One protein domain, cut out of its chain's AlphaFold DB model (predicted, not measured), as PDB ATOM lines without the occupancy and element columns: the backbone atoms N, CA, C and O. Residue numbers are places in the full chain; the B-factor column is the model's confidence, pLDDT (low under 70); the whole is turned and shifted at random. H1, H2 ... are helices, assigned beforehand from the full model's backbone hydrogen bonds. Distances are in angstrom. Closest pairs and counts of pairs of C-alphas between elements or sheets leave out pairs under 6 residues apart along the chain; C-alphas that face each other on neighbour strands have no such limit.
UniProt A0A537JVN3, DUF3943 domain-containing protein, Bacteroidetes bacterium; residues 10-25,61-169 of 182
ATOM      1  N   TRP A  10      43.165  21.405   3.364       96.31
ATOM      2  CA  TRP A  10      42.641  20.042   3.509       96.31
ATOM      3  C   TRP A  10      43.664  19.046   4.048       96.31
ATOM      4  O   TRP A  10      43.338  18.228   4.901       96.31
ATOM      5  N   LYS A  11      44.930  19.153   3.630       97.56
ATOM      6  CA  LYS A  11      46.001  18.320   4.189       97.56
ATOM      7  C   LYS A  11      46.274  18.658   5.660       97.56
ATOM      8  O   LYS A  11      46.535  17.757   6.453       97.56
ATOM      9  N   LYS A  12      46.205  19.943   6.029       97.44
ATOM     10  CA  LYS A  12      46.341  20.391   7.425       97.44
ATOM     11  C   LYS A  12      45.172  19.891   8.272       97.44
ATOM     12  O   LYS A  12      45.417  19.336   9.337       97.44
ATOM     13  N   ALA A  13      43.945  20.046   7.774       97.88
ATOM     14  CA  ALA A  13      42.708  19.626   8.417       97.88
ATOM     15  C   ALA A  13      42.658  18.107   8.599       97.88
ATOM     16  O   ALA A  13      42.454  17.669   9.716       97.88
ATOM     17  N   GLY A  14      42.968  17.306   7.575       98.00
ATOM     18  CA  GLY A  14      42.993  15.843   7.704       98.00
ATOM     19  C   GLY A  14      44.028  15.338   8.716       98.00
ATOM     20  O   GLY A  14      43.768  14.395   9.456       98.00
ATOM     21  N   ARG A  15      45.196  15.992   8.814       97.31
ATOM     22  CA  ARG A  15      46.152  15.699   9.895       97.31
ATOM     23  C   ARG A  15      45.636  16.166  11.257       97.31
ATOM     24  O   ARG A  15      45.868  15.477  12.240       97.31
ATOM     25  N   GLY A  16      45.008  17.340  11.314       97.75
ATOM     26  CA  GLY A  16      44.396  17.875  12.529       97.75
ATOM     27  C   GLY A  16      43.338  16.922  13.073       97.75
ATOM     28  O   GLY A  16      43.443  16.524  14.221       97.75
ATOM     29  N   GLU A  17      42.423  16.486  12.212       97.88
ATOM     30  CA  GLU A  17      41.367  15.509  12.479       97.88
ATOM     31  C   GLU A  17      41.934  14.204  13.033       97.88
ATOM     32  O   GLU A  17      41.537  13.766  14.100       97.88
ATOM     33  N   LEU A  18      42.939  13.616  12.372       97.62
ATOM     34  CA  LEU A  18      43.556  12.378  12.855       97.62
ATOM     35  C   LEU A  18      44.095  12.512  14.289       97.62
ATOM     36  O   LEU A  18      44.022  11.569  15.074       97.62
ATOM     37  N   LEU A  19      44.678  13.667  14.619       97.00
ATOM     38  CA  LEU A  19      45.212  13.918  15.954       97.00
ATOM     39  C   LEU A  19      44.101  14.194  16.970       97.00
ATOM     40  O   LEU A  19      44.174  13.670  18.079       97.00
ATOM     41  N   ILE A  20      43.105  15.006  16.607       97.88
ATOM     42  CA  ILE A  20      42.001  15.351  17.501       97.88
ATOM     43  C   ILE A  20      41.096  14.150  17.740       97.88
ATOM     44  O   ILE A  20      40.902  13.815  18.899       97.88
ATOM     45  N   GLY A  21      40.680  13.413  16.712       97.00
ATOM     46  CA  GLY A  21      39.883  12.198  16.888       97.00
ATOM     47  C   GLY A  21      40.578  11.162  17.783       97.00
ATOM     48  O   GLY A  21      39.939  10.511  18.604       97.00
ATOM     49  N   GLY A  22      41.911  11.051  17.714       96.19
ATOM     50  CA  GLY A  22      42.677  10.225  18.655       96.19
ATOM     51  C   GLY A  22      42.596  10.717  20.108       96.19
ATOM     52  O   GLY A  22      42.469   9.905  21.023       96.19
ATOM     53  N   ILE A  23      42.650  12.035  20.325       95.38
ATOM     54  CA  ILE A  23      42.473  12.655  21.646       95.38
ATOM     55  C   ILE A  23      41.036  12.464  22.138       95.38
ATOM     56  O   ILE A  23      40.848  12.070  23.283       95.38
ATOM     57  N   GLU A  24      40.036  12.678  21.288       95.38
ATOM     58  CA  GLU A  24      38.619  12.526  21.619       95.38
ATOM     59  C   GLU A  24      38.280  11.087  22.012       95.38
ATOM     60  O   GLU A  24      37.604  10.878  23.013       95.38
ATOM     61  N   VAL A  25      38.818  10.079  21.316       95.00
ATOM     62  CA  VAL A  25      38.660   8.666  21.710       95.00
ATOM     63  C   VAL A  25      39.247   8.404  23.100       95.00
ATOM     64  O   VAL A  25      38.637   7.696  23.904       95.00
ATOM     65  N   PRO A  61      19.734  21.880  21.272       92.44
ATOM     66  CA  PRO A  61      20.698  21.894  22.361       92.44
ATOM     67  C   PRO A  61      20.073  22.462  23.632       92.44
ATOM     68  O   PRO A  61      19.191  23.328  23.577       92.44
ATOM     69  N   VAL A  62      20.531  21.974  24.774       92.50
ATOM     70  CA  VAL A  62      20.015  22.357  26.085       92.50
ATOM     71  C   VAL A  62      21.065  23.125  26.860       92.50
ATOM     72  O   VAL A  62      22.250  23.098  26.541       92.50
ATOM     73  N   TRP A  63      20.612  23.841  27.884       84.94
ATOM     74  CA  TRP A  63      21.538  24.380  28.861       84.94
ATOM     75  C   TRP A  63      21.902  23.266  29.847       84.94
ATOM     76  O   TRP A  63      21.079  22.930  30.708       84.94
ATOM     77  N   ASP A  64      23.086  22.663  29.707       74.62
ATOM     78  CA  ASP A  64      23.543  21.639  30.656       74.62
ATOM     79  C   ASP A  64      23.717  22.246  32.058       74.62
ATOM     80  O   ASP A  64      23.749  23.468  32.234       74.62
ATOM     81  N   HIS A  65      23.761  21.398  33.081       70.44
ATOM     82  CA  HIS A  65      23.980  21.832  34.465       70.44
ATOM     83  C   HIS A  65      25.283  21.250  35.005       70.44
ATOM     84  O   HIS A  65      25.348  20.791  36.155       70.44
ATOM     85  N   ASP A  66      26.308  21.197  34.161       72.69
ATOM     86  CA  ASP A  66      27.591  20.627  34.521       72.69
ATOM     87  C   ASP A  66      28.394  21.480  35.483       72.69
ATOM     88  O   ASP A  66      28.125  22.656  35.750       72.69
ATOM     89  N   ASN A  67      29.334  20.803  36.143       73.81
ATOM     90  CA  ASN A  67      30.218  21.469  37.077       73.81
ATOM     91  C   ASN A  67      31.020  22.505  36.291       73.81
ATOM     92  O   ASN A  67      31.720  22.154  35.347       73.81
ATOM     93  N   TRP A  68      30.967  23.763  36.729       73.38
ATOM     94  CA  TRP A  68      31.569  24.915  36.050       73.38
ATOM     95  C   TRP A  68      33.033  24.705  35.614       73.38
ATOM     96  O   TRP A  68      33.492  25.328  34.658       73.38
ATOM     97  N   GLN A  69      33.787  23.845  36.307       73.81
ATOM     98  CA  GLN A  69      35.153  23.482  35.942       73.81
ATOM     99  C   GLN A  69      35.238  22.836  34.552       73.81
ATOM    100  O   GLN A  69      36.194  23.103  33.826       73.81
ATOM    101  N   PHE A  70      34.266  22.014  34.157       73.19
ATOM    102  CA  PHE A  70      34.235  21.433  32.818       73.19
ATOM    103  C   PHE A  70      33.972  22.532  31.788       73.19
ATOM    104  O   PHE A  70      34.866  22.814  30.986       73.19
ATOM    105  N   ASN A  71      32.854  23.254  31.901       76.25
ATOM    106  CA  ASN A  71      32.432  24.271  30.928       76.25
ATOM    107  C   ASN A  71      33.449  25.420  30.785       76.25
ATOM    108  O   ASN A  71      33.667  25.920  29.687       76.25
ATOM    109  N   TYR A  72      34.127  25.842  31.862       76.38
ATOM    110  CA  TYR A  72      34.997  27.032  31.837       76.38
ATOM    111  C   TYR A  72      36.501  26.759  31.962       76.38
ATOM    112  O   TYR A  72      37.294  27.698  31.860       76.38
ATOM    113  N   VAL A  73      36.925  25.505  32.142       85.31
ATOM    114  CA  VAL A  73      38.351  25.125  32.106       85.31
ATOM    115  C   VAL A  73      38.590  24.015  31.091       85.31
ATOM    116  O   VAL A  73      39.433  24.181  30.209       85.31
ATOM    117  N   GLY A  74      37.827  22.923  31.168       90.62
ATOM    118  CA  GLY A  74      37.928  21.792  30.243       90.62
ATOM    119  C   GLY A  74      37.689  22.203  28.790       90.62
ATOM    120  O   GLY A  74      38.592  22.080  27.960       90.62
ATOM    121  N   HIS A  75      36.520  22.774  28.498       94.25
ATOM    122  CA  HIS A  75      36.127  23.172  27.143       94.25
ATOM    123  C   HIS A  75      37.057  24.222  26.510       94.25
ATOM    124  O   HIS A  75      37.486  24.031  25.369       94.25
ATOM    125  N   PRO A  76      37.494  25.286  27.217       96.06
ATOM    126  CA  PRO A  76      38.516  26.186  26.681       96.06
ATOM    127  C   PRO A  76      39.850  25.494  26.364       96.06
ATOM    128  O   PRO A  76      40.492  25.829  25.365       96.06
ATOM    129  N   ILE A  77      40.285  24.517  27.170       95.50
ATOM    130  CA  ILE A  77      41.502  23.738  26.889       95.50
ATOM    131  C   ILE A  77      41.296  22.835  25.665       95.50
ATOM    132  O   ILE A  77      42.156  22.821  24.782       95.50
ATOM    133  N   ALA A  78      40.160  22.141  25.567       96.69
ATOM    134  CA  ALA A  78      39.815  21.316  24.408       96.69
ATOM    135  C   ALA A  78      39.788  22.154  23.120       96.69
ATOM    136  O   ALA A  78      40.507  21.860  22.163       96.69
ATOM    137  N   GLY A  79      39.086  23.287  23.129       97.94
ATOM    138  CA  GLY A  79      39.038  24.202  21.992       97.94
ATOM    139  C   GLY A  79      40.401  24.797  21.622       97.94
ATOM    140  O   GLY A  79      40.701  24.971  20.440       97.94
ATOM    141  N   CYS A  80      41.277  25.049  22.601       98.31
ATOM    142  CA  CYS A  80      42.666  25.449  22.353       98.31
ATOM    143  C   CYS A  80      43.450  24.363  21.597       98.31
ATOM    144  O   CYS A  80      44.205  24.683  20.667       98.31
ATOM    145  N   LEU A  81      43.269  23.089  21.962       98.12
ATOM    146  CA  LEU A  81      43.875  21.953  21.264       98.12
ATOM    147  C   LEU A  81      43.325  21.828  19.842       98.12
ATOM    148  O   LEU A  81      44.120  21.741  18.902       98.12
ATOM    149  N   TYR A  82      42.002  21.910  19.667       98.50
ATOM    150  CA  TYR A  82      41.348  21.848  18.356       98.50
ATOM    151  C   TYR A  82      41.862  22.960  17.438       98.50
ATOM    152  O   TYR A  82      42.319  22.705  16.322       98.50
ATOM    153  N   TYR A  83      41.906  24.196  17.939       98.81
ATOM    154  CA  TYR A  83      42.434  25.346  17.211       98.81
ATOM    155  C   TYR A  83      43.903  25.140  16.808       98.81
ATOM    156  O   TYR A  83      44.285  25.314  15.643       98.81
ATOM    157  N   ASN A  84      44.751  24.719  17.754       98.69
ATOM    158  CA  ASN A  84      46.176  24.517  17.499       98.69
ATOM    159  C   ASN A  84      46.491  23.303  16.622       98.69
ATOM    160  O   ASN A  84      47.587  23.260  16.049       98.69
ATOM    161  N   ALA A  85      45.546  22.378  16.426       98.31
ATOM    162  CA  ALA A  85      45.696  21.239  15.526       98.31
ATOM    163  C   ALA A  85      46.066  21.666  14.106       98.31
ATOM    164  O   ALA A  85      46.977  21.100  13.496       98.31
ATOM    165  N   VAL A  86      45.418  22.719  13.606       98.44
ATOM    166  CA  VAL A  86      45.673  23.287  12.277       98.44
ATOM    167  C   VAL A  86      46.437  24.610  12.345       98.44
ATOM    168  O   VAL A  86      47.251  24.891  11.455       98.44
ATOM    169  N   ARG A  87      46.284  25.404  13.417       98.31
ATOM    170  CA  ARG A  87      47.012  26.676  13.564       98.31
ATOM    171  C   ARG A  87      48.523  26.472  13.614       98.31
ATOM    172  O   ARG A  87      49.261  27.205  12.949       98.31
ATOM    173  N   SER A  88      48.992  25.430  14.307       97.12
ATOM    174  CA  SER A  88      50.411  25.040  14.370       97.12
ATOM    175  C   SER A  88      50.965  24.469  13.059       97.12
ATOM    176  O   SER A  88      52.156  24.170  12.963       97.12
ATOM    177  N   GLN A  89      50.127  24.374  12.026       96.62
ATOM    178  CA  GLN A  89      50.497  24.043  10.652       96.62
ATOM    179  C   GLN A  89      50.419  25.260   9.711       96.62
ATOM    180  O   GLN A  89      50.511  25.101   8.496       96.62
ATOM    181  N   ASN A  90      50.276  26.481  10.244       96.06
ATOM    182  CA  ASN A  90      50.083  27.721   9.481       96.06
ATOM    183  C   ASN A  90      48.718  27.813   8.770       96.06
ATOM    184  O   ASN A  90      48.640  28.321   7.649       96.06
ATOM    185  N   ALA A  91      47.648  27.270   9.356       97.94
ATOM    186  CA  ALA A  91      46.294  27.677   8.979       97.94
ATOM    187  C   ALA A  91      46.028  29.120   9.448       97.94
ATOM    188  O   ALA A  91      46.657  29.596  10.399       97.94
ATOM    189  N   THR A  92      45.120  29.830   8.778       98.19
ATOM    190  CA  THR A  92      44.707  31.174   9.216       98.19
ATOM    191  C   THR A  92      43.913  31.097  10.521       98.19
ATOM    192  O   THR A  92      43.421  30.030  10.896       98.19
ATOM    193  N   ARG A  93      43.748  32.232  11.215       98.44
ATOM    194  CA  ARG A  93      42.915  32.294  12.430       98.44
ATOM    195  C   ARG A  93      41.487  31.826  12.157       98.44
ATOM    196  O   ARG A  93      40.974  30.999  12.891       98.44
ATOM    197  N   TRP A  94      40.904  32.269  11.044       98.31
ATOM    198  CA  TRP A  94      39.561  31.865  10.620       98.31
ATOM    199  C   TRP A  94      39.449  30.377  10.302       98.31
ATOM    200  O   TRP A  94      38.527  29.723  10.770       98.31
ATOM    201  N   GLN A  95      40.407  29.820   9.560       98.44
ATOM    202  CA  GLN A  95      40.448  28.381   9.290       98.44
ATOM    203  C   GLN A  95      40.557  27.557  10.575       98.44
ATOM    204  O   GLN A  95      39.926  26.515  10.698       98.44
ATOM    205  N   SER A  96      41.362  28.033  11.523       98.69
ATOM    206  CA  SER A  96      41.592  27.355  12.799       98.69
ATOM    207  C   SER A  96      40.381  27.459  13.725       98.69
ATOM    208  O   SER A  96      40.024  26.475  14.359       98.69
ATOM    209  N   PHE A  97      39.715  28.616  13.745       98.75
ATOM    210  CA  PHE A  97      38.458  28.830  14.459       98.75
ATOM    211  C   PHE A  97      37.352  27.920  13.917       98.75
ATOM    212  O   PHE A  97      36.772  27.162  14.678       98.75
ATOM    213  N   LEU A  98      37.122  27.918  12.597       98.56
ATOM    214  CA  LEU A  98      36.102  27.064  11.976       98.56
ATOM    215  C   LEU A  98      36.381  25.575  12.190       98.56
ATOM    216  O   LEU A  98      35.450  24.807  12.406       98.56
ATOM    217  N   PHE A  99      37.654  25.171  12.156       98.62
ATOM    218  CA  PHE A  99      38.043  23.808  12.499       98.62
ATOM    219  C   PHE A  99      37.683  23.486  13.957       98.62
ATOM    220  O   PHE A  99      37.033  22.478  14.204       98.62
ATOM    221  N   ALA A 100      38.020  24.359  14.912       98.56
ATOM    222  CA  ALA A 100      37.665  24.170  16.319       98.56
ATOM    223  C   ALA A 100      36.146  24.130  16.556       98.56
ATOM    224  O   ALA A 100      35.679  23.301  17.330       98.56
ATOM    225  N   THR A 101      35.372  24.968  15.861       98.56
ATOM    226  CA  THR A 101      33.901  24.921  15.887       98.56
ATOM    227  C   THR A 101      33.377  23.592  15.363       98.56
ATOM    228  O   THR A 101      32.528  22.987  16.004       98.56
ATOM    229  N   ALA A 102      33.900  23.101  14.237       98.38
ATOM    230  CA  ALA A 102      33.476  21.820  13.684       98.38
ATOM    231  C   ALA A 102      33.767  20.652  14.642       98.38
ATOM    232  O   ALA A 102      32.897  19.809  14.829       98.38
ATOM    233  N   GLN A 103      34.944  20.628  15.276       98.31
ATOM    234  CA  GLN A 103      35.283  19.608  16.277       98.31
ATOM    235  C   GLN A 103      34.391  19.707  17.518       98.31
ATOM    236  O   GLN A 103      33.902  18.691  17.990       98.31
ATOM    237  N   SER A 104      34.090  20.921  17.993       97.62
ATOM    238  CA  SER A 104      33.121  21.109  19.080       97.62
ATOM    239  C   SER A 104      31.758  20.516  18.721       97.62
ATOM    240  O   SER A 104      31.188  19.796  19.525       97.62
ATOM    241  N   CYS A 105      31.251  20.749  17.507       97.44
ATOM    242  CA  CYS A 105      29.987  20.146  17.085       97.44
ATOM    243  C   CYS A 105      30.073  18.618  16.969       97.44
ATOM    244  O   CYS A 105      29.108  17.940  17.304       97.44
ATOM    245  N   ILE A 106      31.191  18.072  16.481       97.38
ATOM    246  CA  ILE A 106      31.399  16.618  16.390       97.38
ATOM    247  C   ILE A 106      31.371  15.994  17.784       97.38
ATOM    248  O   ILE A 106      30.648  15.020  17.989       97.38
ATOM    249  N   TRP A 107      32.101  16.573  18.735       96.69
ATOM    250  CA  TRP A 107      32.100  16.121  20.119       96.69
ATOM    251  C   TRP A 107      30.676  16.105  20.689       96.69
ATOM    252  O   TRP A 107      30.163  15.035  21.005       96.69
ATOM    253  N   GLU A 108      30.006  17.257  20.698       95.56
ATOM    254  CA  GLU A 108      28.688  17.434  21.318       95.56
ATOM    255  C   GLU A 108      27.603  16.562  20.676       95.56
ATOM    256  O   GLU A 108      26.831  15.902  21.363       95.56
ATOM    257  N   TYR A 109      27.521  16.527  19.342       96.44
ATOM    258  CA  TYR A 109      26.411  15.856  18.655       96.44
ATOM    259  C   TYR A 109      26.647  14.373  18.382       96.44
ATOM    260  O   TYR A 109      25.681  13.624  18.233       96.44
ATOM    261  N   ILE A 110      27.903  13.945  18.241       95.25
ATOM    262  CA  ILE A 110      28.223  12.583  17.795       95.25
ATOM    263  C   ILE A 110      28.828  11.768  18.928       95.25
ATOM    264  O   ILE A 110      28.429  10.622  19.103       95.25
ATOM    265  N   ILE A 111      29.790  12.319  19.671       95.25
ATOM    266  CA  ILE A 111      30.529  11.563  20.690       95.25
ATOM    267  C   ILE A 111      29.765  11.601  22.014       95.25
ATOM    268  O   ILE A 111      29.272  10.571  22.475       95.25
ATOM    269  N   GLU A 112      29.600  12.787  22.584       93.38
ATOM    270  CA  GLU A 112      28.838  13.018  23.812       93.38
ATOM    271  C   GLU A 112      27.333  12.869  23.588       93.38
ATOM    272  O   GLU A 112      26.640  12.318  24.440       93.38
ATOM    273  N   GLY A 113      26.864  13.176  22.374       94.06
ATOM    274  CA  GLY A 113      25.504  12.913  21.895       94.06
ATOM    275  C   GLY A 113      25.033  11.461  22.049       94.06
ATOM    276  O   GLY A 113      23.837  11.178  22.009       94.06
ATOM    277  N   THR A 114      25.950  10.505  22.245       95.06
ATOM    278  CA  THR A 114      25.592   9.118  22.588       95.06
ATOM    279  C   THR A 114      25.030   8.971  24.001       95.06
ATOM    280  O   THR A 114      24.294   8.018  24.275       95.06
ATOM    281  N   ALA A 115      25.356   9.890  24.903       93.06
ATOM    282  CA  ALA A 115      25.031   9.818  26.317       93.06
ATOM    283  C   ALA A 115      24.164  10.986  26.803       93.06
ATOM    284  O   ALA A 115      23.318  10.761  27.670       93.06
ATOM    285  N   GLU A 116      24.318  12.175  26.223       91.56
ATOM    286  CA  GLU A 116      23.648  13.403  26.655       91.56
ATOM    287  C   GLU A 116      23.213  14.280  25.470       91.56
ATOM    288  O   GLU A 116      23.667  14.108  24.342       91.56
ATOM    289  N   GLN A 117      22.267  15.191  25.703       94.56
ATOM    290  CA  GLN A 117      21.838  16.163  24.698       94.56
ATOM    291  C   GLN A 117      22.895  17.279  24.566       94.56
ATOM    292  O   GLN A 117      23.342  17.766  25.600       94.56
ATOM    293  N   PRO A 118      23.232  17.751  23.346       94.25
ATOM    294  CA  PRO A 118      24.251  18.782  23.137       94.25
ATOM    295  C   PRO A 118      24.071  20.023  24.011       94.25
ATOM    296  O   PRO A 118      22.954  20.547  24.131       94.25
ATOM    297  N   SER A 119      25.178  20.538  24.536       94.00
ATOM    298  CA  SER A 119      25.209  21.727  25.374       94.00
ATOM    299  C   SER A 119      25.302  23.009  24.553       94.00
ATOM    300  O   SER A 119      26.182  23.195  23.708       94.00
ATOM    301  N   ILE A 120      24.416  23.966  24.838       92.50
ATOM    302  CA  ILE A 120      24.530  25.320  24.284       92.50
ATOM    303  C   ILE A 120      25.838  25.960  24.750       92.50
ATOM    304  O   ILE A 120      26.538  26.563  23.936       92.50
ATOM    305  N   GLN A 121      26.175  25.864  26.039       91.50
ATOM    306  CA  GLN A 121      27.378  26.493  26.580       91.50
ATOM    307  C   GLN A 121      28.616  25.984  25.864       91.50
ATOM    308  O   GLN A 121      29.439  26.793  25.436       91.50
ATOM    309  N   ASP A 122      28.721  24.678  25.679       92.75
ATOM    310  CA  ASP A 122      29.956  24.073  25.211       92.75
ATOM    311  C   ASP A 122      30.156  24.299  23.713       92.75
ATOM    312  O   ASP A 122      31.277  24.611  23.293       92.75
ATOM    313  N   LEU A 123      29.069  24.332  22.931       94.81
ATOM    314  CA  LEU A 123      29.071  24.757  21.523       94.81
ATOM    315  C   LEU A 123      29.567  26.198  21.320       94.81
ATOM    316  O   LEU A 123      30.081  26.527  20.247       94.81
ATOM    317  N   PHE A 124      29.438  27.073  22.323       93.62
ATOM    318  CA  PHE A 124      29.954  28.445  22.266       93.62
ATOM    319  C   PHE A 124      31.331  28.584  22.920       93.62
ATOM    320  O   PHE A 124      32.258  29.134  22.318       93.62
ATOM    321  N   VAL A 125      31.483  28.112  24.154       94.62
ATOM    322  CA  VAL A 125      32.677  28.322  24.975       94.62
ATOM    323  C   VAL A 125      33.873  27.586  24.382       94.62
ATOM    324  O   VAL A 125      34.938  28.199  24.252       94.62
ATOM    325  N   THR A 126      33.702  26.336  23.942       96.19
ATOM    326  CA  THR A 126      34.785  25.532  23.354       96.19
ATOM    327  C   THR A 126      35.443  26.258  22.178       96.19
ATOM    328  O   THR A 126      36.632  26.580  22.267       96.19
ATOM    329  N   PRO A 127      34.737  26.608  21.084       97.06
ATOM    330  CA  PRO A 127      35.392  27.268  19.963       97.06
ATOM    331  C   PRO A 127      35.800  28.711  20.262       97.06
ATOM    332  O   PRO A 127      36.874  29.126  19.825       97.06
ATOM    333  N   VAL A 128      34.995  29.497  20.986       97.75
ATOM    334  CA  VAL A 128      35.273  30.931  21.180       97.75
ATOM    335  C   VAL A 128      36.399  31.144  22.186       97.75
ATOM    336  O   VAL A 128      37.441  31.703  21.830       97.75
ATOM    337  N   ALA A 129      36.230  30.680  23.426       97.38
ATOM    338  CA  ALA A 129      37.252  30.837  24.457       97.38
ATOM    339  C   ALA A 129      38.501  30.019  24.108       97.38
ATOM    340  O   ALA A 129      39.624  30.514  24.238       97.38
ATOM    341  N   GLY A 130      38.310  28.811  23.570       97.81
ATOM    342  CA  GLY A 130      39.409  27.957  23.137       97.81
ATOM    343  C   GLY A 130      40.241  28.560  22.009       97.81
ATOM    344  O   GLY A 130      41.466  28.490  22.066       97.81
ATOM    345  N   SER A 131      39.640  29.243  21.031       98.44
ATOM    346  CA  SER A 131      40.415  29.905  19.967       98.44
ATOM    347  C   SER A 131      41.177  31.136  20.461       98.44
ATOM    348  O   SER A 131      42.294  31.385  20.004       98.44
ATOM    349  N   ILE A 132      40.621  31.893  21.414       98.50
ATOM    350  CA  ILE A 132      41.319  33.028  22.044       98.50
ATOM    351  C   ILE A 132      42.545  32.527  22.815       98.50
ATOM    352  O   ILE A 132      43.660  33.028  22.617       98.50
ATOM    353  N   LEU A 133      42.358  31.507  23.656       98.38
ATOM    354  CA  LEU A 133      43.445  30.856  24.383       98.38
ATOM    355  C   LEU A 133      44.470  30.255  23.410       98.38
ATOM    356  O   LEU A 133      45.677  30.474  23.542       98.38
ATOM    357  N   GLY A 134      43.980  29.568  22.380       98.50
ATOM    358  CA  GLY A 134      44.773  28.902  21.360       98.50
ATOM    359  C   GLY A 134      45.653  29.852  20.557       98.50
ATOM    360  O   GLY A 134      46.844  29.576  20.401       98.50
ATOM    361  N   GLU A 135      45.124  30.986  20.089       98.69
ATOM    362  CA  GLU A 135      45.917  31.993  19.373       98.69
ATOM    363  C   GLU A 135      46.940  32.651  20.297       98.69
ATOM    364  O   GLU A 135      48.085  32.850  19.885       98.69
ATOM    365  N   SER A 136      46.577  32.922  21.553       98.50
ATOM    366  CA  SER A 136      47.491  33.506  22.544       98.50
ATOM    367  C   SER A 136      48.704  32.603  22.779       98.50
ATOM    368  O   SER A 136      49.858  33.034  22.669       98.50
ATOM    369  N   ILE A 137      48.456  31.312  23.006       98.31
ATOM    370  CA  ILE A 137      49.494  30.291  23.171       98.31
ATOM    371  C   ILE A 137      50.293  30.101  21.876       98.31
ATOM    372  O   ILE A 137      51.522  29.968  21.920       98.31
ATOM    373  N   HIS A 138      49.641  30.107  20.712       97.88
ATOM    374  CA  HIS A 138      50.321  30.001  19.423       97.88
ATOM    375  C   HIS A 138      51.282  31.174  19.200       97.88
ATOM    376  O   HIS A 138      52.438  30.971  18.824       97.88
ATOM    377  N   MET A 139      50.845  32.404  19.471       97.38
ATOM    378  CA  MET A 139      51.679  33.600  19.364       97.38
ATOM    379  C   MET A 139      52.874  33.538  20.317       97.38
ATOM    380  O   MET A 139      54.001  33.795  19.887       97.38
ATOM    381  N   ALA A 140      52.661  33.122  21.568       97.06
ATOM    382  CA  ALA A 140      53.737  32.911  22.535       97.06
ATOM    383  C   ALA A 140      54.738  31.847  22.045       97.06
ATOM    384  O   ALA A 140      55.948  32.079  22.039       97.06
ATOM    385  N   THR A 141      54.235  30.721  21.529       96.06
ATOM    386  CA  THR A 141      55.043  29.637  20.947       96.06
ATOM    387  C   THR A 141      55.915  30.151  19.799       96.06
ATOM    388  O   THR A 141      57.119  29.893  19.747       96.06
ATOM    389  N   MET A 142      55.334  30.931  18.884       93.44
ATOM    390  CA  MET A 142      56.049  31.499  17.741       93.44
ATOM    391  C   MET A 142      57.062  32.578  18.148       93.44
ATOM    392  O   MET A 142      58.105  32.701  17.503       93.44
ATOM    393  N   ALA A 143      56.796  33.330  19.218       93.44
ATOM    394  CA  ALA A 143      57.736  34.299  19.774       93.44
ATOM    395  C   ALA A 143      58.966  33.611  20.388       93.44
ATOM    396  O   ALA A 143      60.089  33.966  20.029       93.44
ATOM    397  N   MET A 144      58.762  32.588  21.228       92.31
ATOM    398  CA  MET A 144      59.846  31.782  21.820       92.31
ATOM    399  C   MET A 144      60.688  31.087  20.745       92.31
ATOM    400  O   MET A 144      61.907  30.999  20.837       92.31
ATOM    401  N   ARG A 145      60.048  30.654  19.656       89.62
ATOM    402  CA  ARG A 145      60.719  29.978  18.545       89.62
ATOM    403  C   ARG A 145      61.772  30.839  17.834       89.62
ATOM    404  O   ARG A 145      62.679  30.269  17.224       89.62
ATOM    405  N   LYS A 146      61.661  32.175  17.838       86.62
ATOM    406  CA  LYS A 146      62.432  33.073  16.945       86.62
ATOM    407  C   LYS A 146      63.928  32.742  16.871       86.62
ATOM    408  O   LYS A 146      64.458  32.677  15.768       86.62
ATOM    409  N   ASN A 147      64.559  32.455  18.010       83.94
ATOM    410  CA  ASN A 147      65.990  32.141  18.112       83.94
ATOM    411  C   ASN A 147      66.272  30.662  18.448       83.94
ATOM    412  O   ASN A 147      67.379  30.317  18.851       83.94
ATOM    413  N   GLY A 148      65.279  29.787  18.276       86.31
ATOM    414  CA  GLY A 148      65.286  28.423  18.804       86.31
ATOM    415  C   GLY A 148      64.838  28.367  20.267       86.31
ATOM    416  O   GLY A 148      65.013  29.320  21.019       86.31
ATOM    417  N   PHE A 149      64.241  27.240  20.662       89.62
ATOM    418  CA  PHE A 149      63.686  27.079  22.006       89.62
ATOM    419  C   PHE A 149      64.761  26.757  23.050       89.62
ATOM    420  O   PHE A 149      65.489  25.763  22.927       89.62
ATOM    421  N   ARG A 150      64.782  27.535  24.132       91.25
ATOM    422  CA  ARG A 150      65.474  27.230  25.392       91.25
ATOM    423  C   ARG A 150      64.763  26.098  26.133       91.25
ATOM    424  O   ARG A 150      63.615  25.779  25.840       91.25
ATOM    425  N   PHE A 151      65.425  25.495  27.121       92.12
ATOM    426  CA  PHE A 151      64.873  24.361  27.876       92.12
ATOM    427  C   PHE A 151      63.470  24.643  28.443       92.12
ATOM    428  O   PHE A 151      62.529  23.922  28.125       92.12
ATOM    429  N   PHE A 152      63.304  25.737  29.192       94.38
ATOM    430  CA  PHE A 152      62.008  26.097  29.779       94.38
ATOM    431  C   PHE A 152      60.941  26.446  28.735       94.38
ATOM    432  O   PHE A 152      59.764  26.181  28.948       94.38
ATOM    433  N   GLU A 153      61.340  26.973  27.577       94.69
ATOM    434  CA  GLU A 153      60.410  27.244  26.476       94.69
ATOM    435  C   GLU A 153      59.938  25.941  25.819       94.69
ATOM    436  O   GLU A 153      58.775  25.832  25.447       94.69
ATOM    437  N   LYS A 154      60.800  24.917  25.728       94.50
ATOM    438  CA  LYS A 154      60.380  23.577  25.289       94.50
ATOM    439  C   LYS A 154      59.363  22.979  26.253       94.50
ATOM    440  O   LYS A 154      58.361  22.444  25.797       94.50
ATOM    441  N   VAL A 155      59.598  23.096  27.563       95.94
ATOM    442  CA  VAL A 155      58.649  22.628  28.587       95.94
ATOM    443  C   VAL A 155      57.316  23.366  28.453       95.94
ATOM    444  O   VAL A 155      56.276  22.722  28.369       95.94
ATOM    445  N   PHE A 156      57.341  24.697  28.340       96.12
ATOM    446  CA  PHE A 156      56.133  25.497  28.139       96.12
ATOM    447  C   PHE A 156      55.349  25.051  26.900       96.12
ATOM    448  O   PHE A 156      54.158  24.771  26.982       96.12
ATOM    449  N   VAL A 157      56.010  24.947  25.747       96.38
ATOM    450  CA  VAL A 157      55.344  24.579  24.490       96.38
ATOM    451  C   VAL A 157      54.835  23.140  24.531       96.38
ATOM    452  O   VAL A 157      53.771  22.877  23.989       96.38
ATOM    453  N   LEU A 158      55.541  22.222  25.193       96.06
ATOM    454  CA  LEU A 158      55.079  20.846  25.363       96.06
ATOM    455  C   LEU A 158      53.768  20.776  26.153       96.06
ATOM    456  O   LEU A 158      52.888  20.007  25.784       96.06
ATOM    457  N   VAL A 159      53.641  21.581  27.208       95.81
ATOM    458  CA  VAL A 159      52.461  21.584  28.085       95.81
ATOM    459  C   VAL A 159      51.301  22.356  27.461       95.81
ATOM    460  O   VAL A 159      50.185  21.854  27.409       95.81
ATOM    461  N   PHE A 160      51.554  23.569  26.970       96.56
ATOM    462  CA  PHE A 160      50.489  24.481  26.549       96.56
ATOM    463  C   PHE A 160      50.172  24.400  25.053       96.56
ATOM    464  O   PHE A 160      49.049  24.689  24.656       96.56
ATOM    465  N   ASN A 161      51.124  23.992  24.208       97.44
ATOM    466  CA  ASN A 161      50.916  23.821  22.766       97.44
ATOM    467  C   ASN A 161      51.456  22.474  22.252       97.44
ATOM    468  O   ASN A 161      52.298  22.445  21.344       97.44
ATOM    469  N   PRO A 162      50.987  21.339  22.797       96.62
ATOM    470  CA  PRO A 162      51.463  20.021  22.379       96.62
ATOM    471  C   PRO A 162      51.271  19.792  20.871       96.62
ATOM    472  O   PRO A 162      52.121  19.178  20.223       96.62
ATOM    473  N   MET A 163      50.232  20.383  20.267       97.00
ATOM    474  CA  MET A 163      49.989  20.319  18.822       97.00
ATOM    475  C   MET A 163      51.104  20.957  17.996       97.00
ATOM    476  O   MET A 163      51.372  20.512  16.879       97.00
ATOM    477  N   PHE A 164      51.799  21.970  18.519       96.06
ATOM    478  CA  PHE A 164      53.006  22.478  17.877       96.06
ATOM    479  C   PHE A 164      54.097  21.413  17.828       96.06
ATOM    480  O   PHE A 164      54.698  21.204  16.771       96.06
ATOM    481  N   VAL A 165      54.339  20.735  18.951       94.81
ATOM    482  CA  VAL A 165      55.397  19.727  19.088       94.81
ATOM    483  C   VAL A 165      55.109  18.518  18.207       94.81
ATOM    484  O   VAL A 165      55.987  18.096  17.461       94.81
ATOM    485  N   ILE A 166      53.877  18.015  18.213       94.56
ATOM    486  CA  ILE A 166      53.457  16.879  17.379       94.56
ATOM    487  C   ILE A 166      53.570  17.215  15.885       94.56
ATOM    488  O   ILE A 166      53.943  16.370  15.066       94.56
ATOM    489  N   ASN A 167      53.260  18.456  15.503       94.00
ATOM    490  CA  ASN A 167      53.300  18.870  14.104       94.00
ATOM    491  C   ASN A 167      54.675  19.308  13.604       94.00
ATOM    492  O   ASN A 167      54.863  19.298  12.394       94.00
ATOM    493  N   ASN A 168      55.599  19.734  14.472       92.69
ATOM    494  CA  ASN A 168      56.850  20.387  14.054       92.69
ATOM    495  C   ASN A 168      58.104  19.909  14.799       92.69
ATOM    496  O   ASN A 168      59.210  20.102  14.304       92.69
ATOM    497  N   GLY A 169      57.973  19.323  15.988       91.31
ATOM    498  CA  GLY A 169      59.089  18.994  16.873       91.31
ATOM    499  C   GLY A 169      59.891  20.213  17.362       91.31
ATOM    500  O   GLY A 169      59.636  21.365  17.006       91.31
TER     501      GLY A 169
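AT A GLANCE: This is residues 10 to 25 and 61 to 169 of the 182 residues of the protein "DUF3943 domain-containing protein" of Bacteroidetes bacterium (UniProt A0A537JVN3). A long helix, H4, runs along the longest axis, and H2 crosses it as an X, with H3 packed slantwise on both. H1 packs on the last part of H2, away from H4, while H5 folds back beside the last part of H4 and the short H6 turns from there to the last part of H2. The printed part has 125 residues, with six named helices in the order H1 to H6 and no named strand; the class is all helix. The whole is compact, with a radius of gyration of the C-alphas of 14.6 A, yet elongated in outline, with spans of 48 by 31 by 24 A.

IN THESE COORDINATES: Find C-alpha 120 at (24.530, 25.320, 24.284); from there H4, residues 120 to 145, runs 36.9 A to C-alpha 145 at (60.719, 29.978, 18.545). Look next at H2, residues 68 to 87, 27.3 A long, and at H3, residues 93 to 114, 30.7 A long, with a kink of 25 degrees near residue 108. H1, residues 10 to 25, begins at C-alpha 10, (42.641, 20.042, 3.509), and is 21.8 A long. H5 is residues 151 to 160, and H6 is residues 162 to 168.

HOW THE PARTS SIT: Begin at the hub, H2, which touches four other helices. It touches H4 at a steep tilt of 52 degrees, the same way; their closest C-alphas, Gly 79 and Gly 130, are 3.9 A apart. With residues 79 to 87 alone H2 touches H3, at a steep tilt of 51 degrees, closest at C-alphas 82 and 100, 4.8 A apart. H3 and H4 form a helical hairpin at 43 degrees; the closest C-alphas, Thr 101 and Pro 127, are 4.9 A apart. H1 touches residues 81 to 86 of H2 alone, at a shallow tilt of 32 degrees, opposite ways, with C-alphas 16 and 85 closest at 4.7 A; H1 and H4 are apart. H6 touches residues 81 to 85 of H2 alone, at a shallow tilt of 5 degrees, with C-alphas 85 and 163 closest at 5.5 A. H4 and H5 form a helical hairpin but only just touch, with 3 pairs of C-alphas within 8 A, the closest Thr 141 and Val 157 at 6.2 A. H5 and H6 touch only at the corner, with C-alphas 158 and 165 closest at 6.4 A. The helix packing is part aligned, part crossed: 3 of 6 touching pairs, those at corners or ends left out, are at a shallow tilt. In H1, H5 and H6 every O i to N i+4 pair is within hydrogen-bond range; in H2 it is 13 of 16, in H3 15 of 18, in H4 21 of 22.

THE WHOLE: The two C-alphas farthest apart, Val 62 and Asn 147, are 47.7 A apart. Residues 26 to 60 are not printed, and C-alphas 25 and 61 are 22.3 A apart across this cut. Of the links printed whole, those from H2 to H3, H3 to H4, H4 to H5 and H5 to H6 are tight. The mean pLDDT of the printed part is 94.1, and no printed residue is under 70.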